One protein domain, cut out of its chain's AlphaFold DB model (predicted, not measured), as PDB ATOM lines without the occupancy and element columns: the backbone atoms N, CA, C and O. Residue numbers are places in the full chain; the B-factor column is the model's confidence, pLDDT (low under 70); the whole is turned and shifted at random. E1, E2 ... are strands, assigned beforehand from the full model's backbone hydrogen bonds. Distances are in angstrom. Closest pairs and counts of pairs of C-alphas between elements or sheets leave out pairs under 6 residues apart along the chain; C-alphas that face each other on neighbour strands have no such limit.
ATOM      1  N   HIS A  54      79.804 128.954  95.023       57.12
ATOM      2  CA  HIS A  54      81.235 128.922  94.755       57.12
ATOM      3  C   HIS A  54      81.629 127.444  94.611       57.12
ATOM      4  O   HIS A  54      81.303 126.611  95.463       57.12
ATOM      5  N   SER A  55      82.238 127.116  93.475       56.28
ATOM      6  CA  SER A  55      82.369 125.757  92.938       56.28
ATOM      7  C   SER A  55      83.124 124.777  93.840       56.28
ATOM      8  O   SER A  55      82.856 123.587  93.745       56.28
ATOM      9  N   ASP A  56      83.957 125.257  94.771       53.78
ATOM     10  CA  ASP A  56      84.821 124.379  95.581       53.78
ATOM     11  C   ASP A  56      84.495 124.368  97.084       53.78
ATOM     12  O   ASP A  56      84.780 123.395  97.769       53.78
ATOM     13  N   SER A  57      83.840 125.404  97.618       54.72
ATOM     14  CA  SER A  57      83.471 125.493  99.050       54.72
ATOM     15  C   SER A  57      82.077 124.939  99.357       54.72
ATOM     16  O   SER A  57      81.653 124.884 100.511       54.72
ATOM     17  N   SER A  58      81.333 124.549  98.323       60.34
ATOM     18  CA  SER A  58      79.990 123.990  98.466       60.34
ATOM     19  C   SER A  58      79.980 122.471  98.621       60.34
ATOM     20  O   SER A  58      78.946 121.952  99.033       60.34
ATOM     21  N   ILE A  59      81.094 121.786  98.335       67.06
ATOM     22  CA  ILE A  59      81.280 120.353  98.574       67.06
ATOM     23  C   ILE A  59      82.012 120.207  99.902       67.06
ATOM     24  O   ILE A  59      83.155 120.628 100.041       67.06
ATOM     25  N   ILE A  60      81.330 119.634 100.885       73.38
ATOM     26  CA  ILE A  60      81.883 119.413 102.222       73.38
ATOM     27  C   ILE A  60      82.325 117.957 102.287       73.38
ATOM     28  O   ILE A  60      81.562 117.083 101.863       73.38
ATOM     29  N   SER A  61      83.522 117.679 102.812       78.75
ATOM     30  CA  SER A  61      83.947 116.291 102.977       78.75
ATOM     31  C   SER A  61      82.992 115.583 103.947       78.75
ATOM     32  O   SER A  61      82.762 116.079 105.056       78.75
ATOM     33  N   PRO A  62      82.400 114.431 103.577       73.56
ATOM     34  CA  PRO A  62      81.521 113.680 104.470       73.56
ATOM     35  C   PRO A  62      82.176 113.297 105.805       73.56
ATOM     36  O   PRO A  62      81.466 113.119 106.797       73.56
ATOM     37  N   GLU A  63      83.506 113.204 105.826       75.88
ATOM     38  CA  GLU A  63      84.332 112.795 106.967       75.88
ATOM     39  C   GLU A  63      84.458 113.867 108.060       75.88
ATOM     40  O   GLU A  63      84.844 113.552 109.178       75.88
ATOM     41  N   GLU A  64      84.077 115.122 107.792       78.75
ATOM     42  CA  GLU A  64      84.104 116.200 108.797       78.75
ATOM     43  C   GLU A  64      83.078 116.008 109.930       78.75
ATOM     44  O   GLU A  64      83.106 116.723 110.932       78.75
ATOM     45  N   GLN A  65      82.139 115.072 109.774       80.12
ATOM     46  CA  GLN A  65      81.074 114.812 110.734       80.12
ATOM     47  C   GLN A  65      80.803 113.309 110.844       80.12
ATOM     48  O   GLN A  65      80.463 112.667 109.854       80.12
ATOM     49  N   ASP A  66      80.867 112.766 112.064       83.38
ATOM     50  CA  ASP A  66      80.735 111.322 112.326       83.38
ATOM     51  C   ASP A  66      79.348 110.755 111.983       83.38
ATOM     52  O   ASP A  66      79.209 109.596 111.568       83.38
ATOM     53  N   SER A  67      78.297 111.560 112.174       86.25
ATOM     54  CA  SER A  67      76.913 111.133 111.973       86.25
ATOM     55  C   SER A  67      75.974 112.260 111.539       86.25
ATOM     56  O   SER A  67      76.128 113.416 111.934       86.25
ATOM     57  N   TYR A  68      74.971 111.898 110.743       85.00
ATOM     58  CA  TYR A  68      73.961 112.772 110.154       85.00
ATOM     59  C   TYR A  68      72.560 112.312 110.568       85.00
ATOM     60  O   TYR A  68      72.326 111.117 110.743       85.00
ATOM     61  N   GLN A  69      71.614 113.240 110.705       84.75
ATOM     62  CA  GLN A  69      70.220 112.916 111.018       84.75
ATOM     63  C   GLN A  69      69.357 112.929 109.757       84.75
ATOM     64  O   GLN A  69      69.393 113.879 108.976       84.75
ATOM     65  N   PHE A  70      68.550 111.885 109.585       82.56
ATOM     66  CA  PHE A  70      67.532 111.775 108.547       82.56
ATOM     67  C   PHE A  70      66.206 111.364 109.191       82.56
ATOM     68  O   PHE A  70      65.960 110.191 109.490       82.56
ATOM     69  N   GLY A  71      65.358 112.357 109.464       80.62
ATOM     70  CA  GLY A  71      64.170 112.163 110.292       80.62
ATOM     71  C   GLY A  71      64.567 111.701 111.696       80.62
ATOM     72  O   GLY A  71      65.242 112.426 112.415       80.62
ATOM     73  N   HIS A  72      64.165 110.486 112.067       83.25
ATOM     74  CA  HIS A  72      64.516 109.849 113.344       83.25
ATOM     75  C   HIS A  72      65.697 108.866 113.232       83.25
ATOM     76  O   HIS A  72      66.049 108.210 114.211       83.25
ATOM     77  N   VAL A  73      66.274 108.702 112.038       83.69
ATOM     78  CA  VAL A  73      67.337 107.727 111.766       83.69
ATOM     79  C   VAL A  73      68.686 108.431 111.722       83.69
ATOM     80  O   VAL A  73      68.861 109.426 111.022       83.69
ATOM     81  N   THR A  74      69.667 107.871 112.429       87.00
ATOM     82  CA  THR A  74      71.056 108.340 112.388       87.00
ATOM     83  C   THR A  74      71.837 107.601 111.303       87.00
ATOM     84  O   THR A  74      71.914 106.372 111.305       87.00
ATOM     85  N   ILE A  75      72.429 108.358 110.384       87.06
ATOM     86  CA  ILE A  75      73.254 107.889 109.269       87.06
ATOM     87  C   ILE A  75      74.719 108.112 109.638       87.06
ATOM     88  O   ILE A  75      75.091 109.201 110.066       87.06
ATOM     89  N   LYS A  76      75.569 107.099 109.472       88.50
ATOM     90  CA  LYS A  76      77.014 107.240 109.716       88.50
ATOM     91  C   LYS A  76      77.698 107.938 108.541       88.50
ATOM     92  O   LYS A  76      77.271 107.763 107.403       88.50
ATOM     93  N   SER A  77      78.803 108.641 108.797       87.56
ATOM     94  CA  SER A  77      79.629 109.255 107.742       87.56
ATOM     95  C   SER A  77      79.993 108.276 106.622       87.56
ATOM     96  O   SER A  77      79.848 108.598 105.450       87.56
ATOM     97  N   SER A  78      80.311 107.024 106.970       88.56
ATOM     98  CA  SER A  78      80.647 105.966 106.006       88.56
ATOM     99  C   SER A  78      79.540 105.624 105.001       88.56
ATOM    100  O   SER A  78      79.795 104.952 104.006       88.56
ATOM    101  N   GLN A  79      78.299 106.031 105.269       86.00
ATOM    102  CA  GLN A  79      77.161 105.822 104.378       86.00
ATOM    103  C   GLN A  79      76.937 107.018 103.444       86.00
ATOM    104  O   GLN A  79      76.187 106.889 102.479       86.00
ATOM    105  N   VAL A  80      77.572 108.161 103.710       87.62
ATOM    106  CA  VAL A  80      77.486 109.397 102.929       87.62
ATOM    107  C   VAL A  80      78.664 109.462 101.966       87.62
ATOM    108  O   VAL A  80      79.812 109.344 102.375       87.62
ATOM    109  N   PHE A  81      78.391 109.704 100.688       86.62
ATOM    110  CA  PHE A  81      79.445 109.813  99.670       86.62
ATOM    111  C   PHE A  81      79.467 111.182  98.975       86.62
ATOM    112  O   PHE A  81      80.395 111.475  98.228       86.62
ATOM    113  N   TYR A  82      78.455 112.028  99.199       83.06
ATOM    114  CA  TYR A  82      78.433 113.394  98.681       83.06
ATOM    115  C   TYR A  82      77.630 114.312  99.600       83.06
ATOM    116  O   TYR A  82      76.553 113.946 100.078       83.06
ATOM    117  N   ARG A  83      78.137 115.521  99.836       81.88
ATOM    118  CA  ARG A  83      77.504 116.499 100.719       81.88
ATOM    119  C   ARG A  83      77.687 117.906 100.180       81.88
ATOM    120  O   ARG A  83      78.769 118.278  99.738       81.88
ATOM    121  N   THR A  84      76.625 118.694 100.302       79.69
ATOM    122  CA  THR A  84      76.674 120.144 100.152       79.69
ATOM    123  C   THR A  84      76.214 120.852 101.421       79.69
ATOM    124  O   THR A  84      75.777 120.221 102.386       79.69
ATOM    125  N   LEU A  85      76.265 122.187 101.424       77.69
ATOM    126  CA  LEU A  85      75.719 123.006 102.513       77.69
ATOM    127  C   LEU A  85      74.229 122.744 102.793       77.69
ATOM    128  O   LEU A  85      73.767 122.990 103.906       77.69
ATOM    129  N   LEU A  86      73.464 122.303 101.789       78.44
ATOM    130  CA  LEU A  86      72.010 122.146 101.895       78.44
ATOM    131  C   LEU A  86      71.520 120.721 101.642       78.44
ATOM    132  O   LEU A  86      70.389 120.417 102.013       78.44
ATOM    133  N   SER A  87      72.341 119.844 101.070       79.44
ATOM    134  CA  SER A  87      71.914 118.511 100.636       79.44
ATOM    135  C   SER A  87      72.925 117.436 101.017       79.44
ATOM    136  O   SER A  87      74.115 117.703 101.169       79.44
ATOM    137  N   LEU A  88      72.446 116.200 101.136       84.38
ATOM    138  CA  LEU A  88      73.243 115.033 101.503       84.38
ATOM    139  C   LEU A  88      72.865 113.852 100.601       84.38
ATOM    140  O   LEU A  88      71.681 113.587 100.387       84.38
ATOM    141  N   ALA A  89      73.853 113.118 100.099       85.81
ATOM    142  CA  ALA A  89      73.644 111.878  99.359       85.81
ATOM    143  C   ALA A  89      74.282 110.704 100.106       85.81
ATOM    144  O   ALA A  89      75.458 110.752 100.479       85.81
ATOM    145  N   PHE A  90      73.502 109.644 100.316       86.56
ATOM    146  CA  PHE A  90      73.927 108.470 101.073       86.56
ATOM    147  C   PHE A  90      73.360 107.168 100.499       86.56
ATOM    148  O   PHE A  90      72.389 107.153  99.735       86.56
ATOM    149  N   VAL A  91      73.999 106.052 100.845       85.56
ATOM    150  CA  VAL A  91      73.637 104.721 100.350       85.56
ATOM    151  C   VAL A  91      72.316 104.233 100.950       85.56
ATOM    152  O   VAL A  91      72.041 104.405 102.137       85.56
ATOM    153  N   ASN A  92      71.489 103.582 100.131       80.88
ATOM    154  CA  ASN A  92      70.255 102.957 100.595       80.88
ATOM    155  C   ASN A  92      70.544 101.560 101.172       80.88
ATOM    156  O   ASN A  92      71.072 100.704 100.469       80.88
ATOM    157  N   ASN A  93      70.133 101.305 102.418       75.81
ATOM    158  CA  ASN A  93      70.301 100.004 103.079       75.81
ATOM    159  C   ASN A  93      69.405  98.889 102.486       75.81
ATOM    160  O   ASN A  93      69.693  97.708 102.651       75.81
ATOM    161  N   LYS A  94      68.306  99.243 101.802       79.19
ATOM    162  CA  LYS A  94      67.398  98.305 101.113       79.19
ATOM    163  C   LYS A  94      67.100  98.792  99.686       79.19
ATOM    164  O   LYS A  94      66.014  99.322  99.429       79.19
ATOM    165  N   PRO A  95      68.059  98.672  98.753       75.62
ATOM    166  CA  PRO A  95      67.866  99.116  97.381       75.62
ATOM    167  C   PRO A  95      66.917  98.165  96.641       75.62
ATOM    168  O   PRO A  95      67.147  96.962  96.581       75.62
ATOM    169  N   VAL A  96      65.850  98.710  96.049       73.00
ATOM    170  CA  VAL A  96      64.884  97.930  95.243       73.00
ATOM    171  C   VAL A  96      65.516  97.428  93.934       73.00
ATOM    172  O   VAL A  96      65.083  96.424  93.384       73.00
ATOM    173  N   LEU A  97      66.555  98.115  93.442       71.81
ATOM    174  CA  LEU A  97      67.357  97.743  92.274       71.81
ATOM    175  C   LEU A  97      68.827  98.142  92.504       71.81
ATOM    176  O   LEU A  97      69.065  99.141  93.194       71.81
ATOM    177  N   PRO A  98      69.805  97.429  91.910       72.12
ATOM    178  CA  PRO A  98      71.218  97.802  91.979       72.12
ATOM    179  C   PRO A  98      71.461  99.250  91.524       72.12
ATOM    180  O   PRO A  98      70.855  99.712  90.559       72.12
ATOM    181  N   GLY A  99      72.338  99.974  92.226       63.62
ATOM    182  CA  GLY A  99      72.731 101.347  91.875       63.62
ATOM    183  C   GLY A  99      71.763 102.459  92.303       63.62
ATOM    184  O   GLY A  99      72.056 103.630  92.073       63.62
ATOM    185  N   ARG A 100      70.625 102.147  92.947       62.88
ATOM    186  CA  ARG A 100      69.727 103.184  93.485       62.88
ATOM    187  C   ARG A 100      70.273 103.802  94.773       62.88
ATOM    188  O   ARG A 100      70.426 103.129  95.789       62.88
ATOM    189  N   ILE A 101      70.473 105.110  94.722       62.38
ATOM    190  CA  ILE A 101      70.913 105.972  95.819       62.38
ATOM    191  C   ILE A 101      69.716 106.784  96.332       62.38
ATOM    192  O   ILE A 101      68.824 107.119  95.550       62.38
ATOM    193  N   PHE A 102      69.702 107.139  97.620       60.72
ATOM    194  CA  PHE A 102      68.823 108.202  98.106       60.72
ATOM    195  C   PHE A 102      69.546 109.550  98.037       60.72
ATOM    196  O   PHE A 102      70.572 109.766  98.681       60.72
ATOM    197  N   LEU A 103      68.993 110.465  97.242       57.97
ATOM    198  CA  LEU A 103      69.328 111.883  97.293       57.97
ATOM    199  C   LEU A 103      68.379 112.534  98.291       57.97
ATOM    200  O   LEU A 103      67.183 112.645  98.017       57.97
ATOM    201  N   PHE A 104      68.895 112.948  99.445       60.06
ATOM    202  CA  PHE A 104      68.112 113.729 100.386       60.06
ATOM    203  C   PHE A 104      68.418 115.216 100.224       60.06
ATOM    204  O   PHE A 104      69.542 115.684 100.419       60.06
ATOM    205  N   CYS A 105      67.383 115.972  99.868       51.28
ATOM    206  CA  CYS A 105      67.424 117.424  99.808       51.28
ATOM    207  C   CYS A 105      66.792 117.982 101.088       51.28
ATOM    208  O   CYS A 105      65.577 118.144 101.155       51.28
ATOM    209  N   SER A 106      67.614 118.194 102.119       55.28
ATOM    210  CA  SER A 106      67.568 119.346 103.034       55.28
ATOM    211  C   SER A 106      68.211 119.001 104.377       55.28
ATOM    212  O   SER A 106      67.613 118.343 105.223       55.28
ATOM    213  N   VAL A 107      69.413 119.519 104.615       53.19
ATOM    214  CA  VAL A 107      70.087 119.455 105.925       53.19
ATOM    215  C   VAL A 107      69.426 120.406 106.951       53.19
ATOM    216  O   VAL A 107      69.737 120.342 108.132       53.19
ATOM    217  N   ASN A 108      68.486 121.274 106.539       49.25
ATOM    218  CA  ASN A 108      67.978 122.384 107.365       49.25
ATOM    219  C   ASN A 108      66.443 122.568 107.380       49.25
ATOM    220  O   ASN A 108      65.969 123.650 107.712       49.25
ATOM    221  N   LEU A 109      65.642 121.547 107.054       40.94
ATOM    222  CA  LEU A 109      64.167 121.615 107.174       40.94
ATOM    223  C   LEU A 109      63.622 121.139 108.537       40.94
ATOM    224  O   LEU A 109      62.422 120.933 108.677       40.94
ATOM    225  N   LEU A 110      64.489 120.975 109.542       32.91
ATOM    226  CA  LEU A 110      64.120 120.612 110.917       32.91
ATOM    227  C   LEU A 110      64.730 121.594 111.932       32.91
ATOM    228  O   LEU A 110      65.484 121.211 112.825       32.91
ATOM    229  N   ARG A 111      64.409 122.877 111.772       35.12
ATOM    230  CA  ARG A 111      64.246 123.784 112.912       35.12
ATOM    231  C   ARG A 111      62.793 124.214 112.969       35.12
ATOM    232  O   ARG A 111      62.249 124.492 111.879       35.12
TER     233      ARG A 111
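This is residues 54 to 111 of the 111 residues of the protein "CN hydrolase domain-containing protein" of Biomphalaria glabrata (UniProt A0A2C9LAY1). With little regular structure, this is a small three-stranded sheet, E3 E4 E5, with the hairpin E1 and E2 crosswise over one face. Of 58 printed residues, 22 are in five named strands, E1 to E5 along the chain: all strand, both sheets antiparallel. It is compact, with a radius of gyration of the C-alphas of 11.7 A and spans of 35 by 26 by 19 A.

Find C-alpha 87 at (71.914, 118.511, 100.636); there E4, residues 87 to 91, begins its 13.9 A. Beside it run E3, residues 80 to 83, 7.4 A, and E5, residues 101 to 105, 12.6 A. E1, residues 67 to 70, 10.0 A, starts at (76.913, 111.133, 111.973); E2, residues 73 to 76, spans 9.9 A.

E3 E4 E5 form a meander, each strand the antiparallel neighbour of the one before: look for N 89 and O 82 at 2.8 A, N 88 and O 104 at 3.0 A. In E1 and E2, N 68 and O 75 are 2.8 A apart. E2 and E3 meet only through their link.

The printed part has no cut and no long link. pLDDT is under 70 at residues 54 to 59 and 99 to 111.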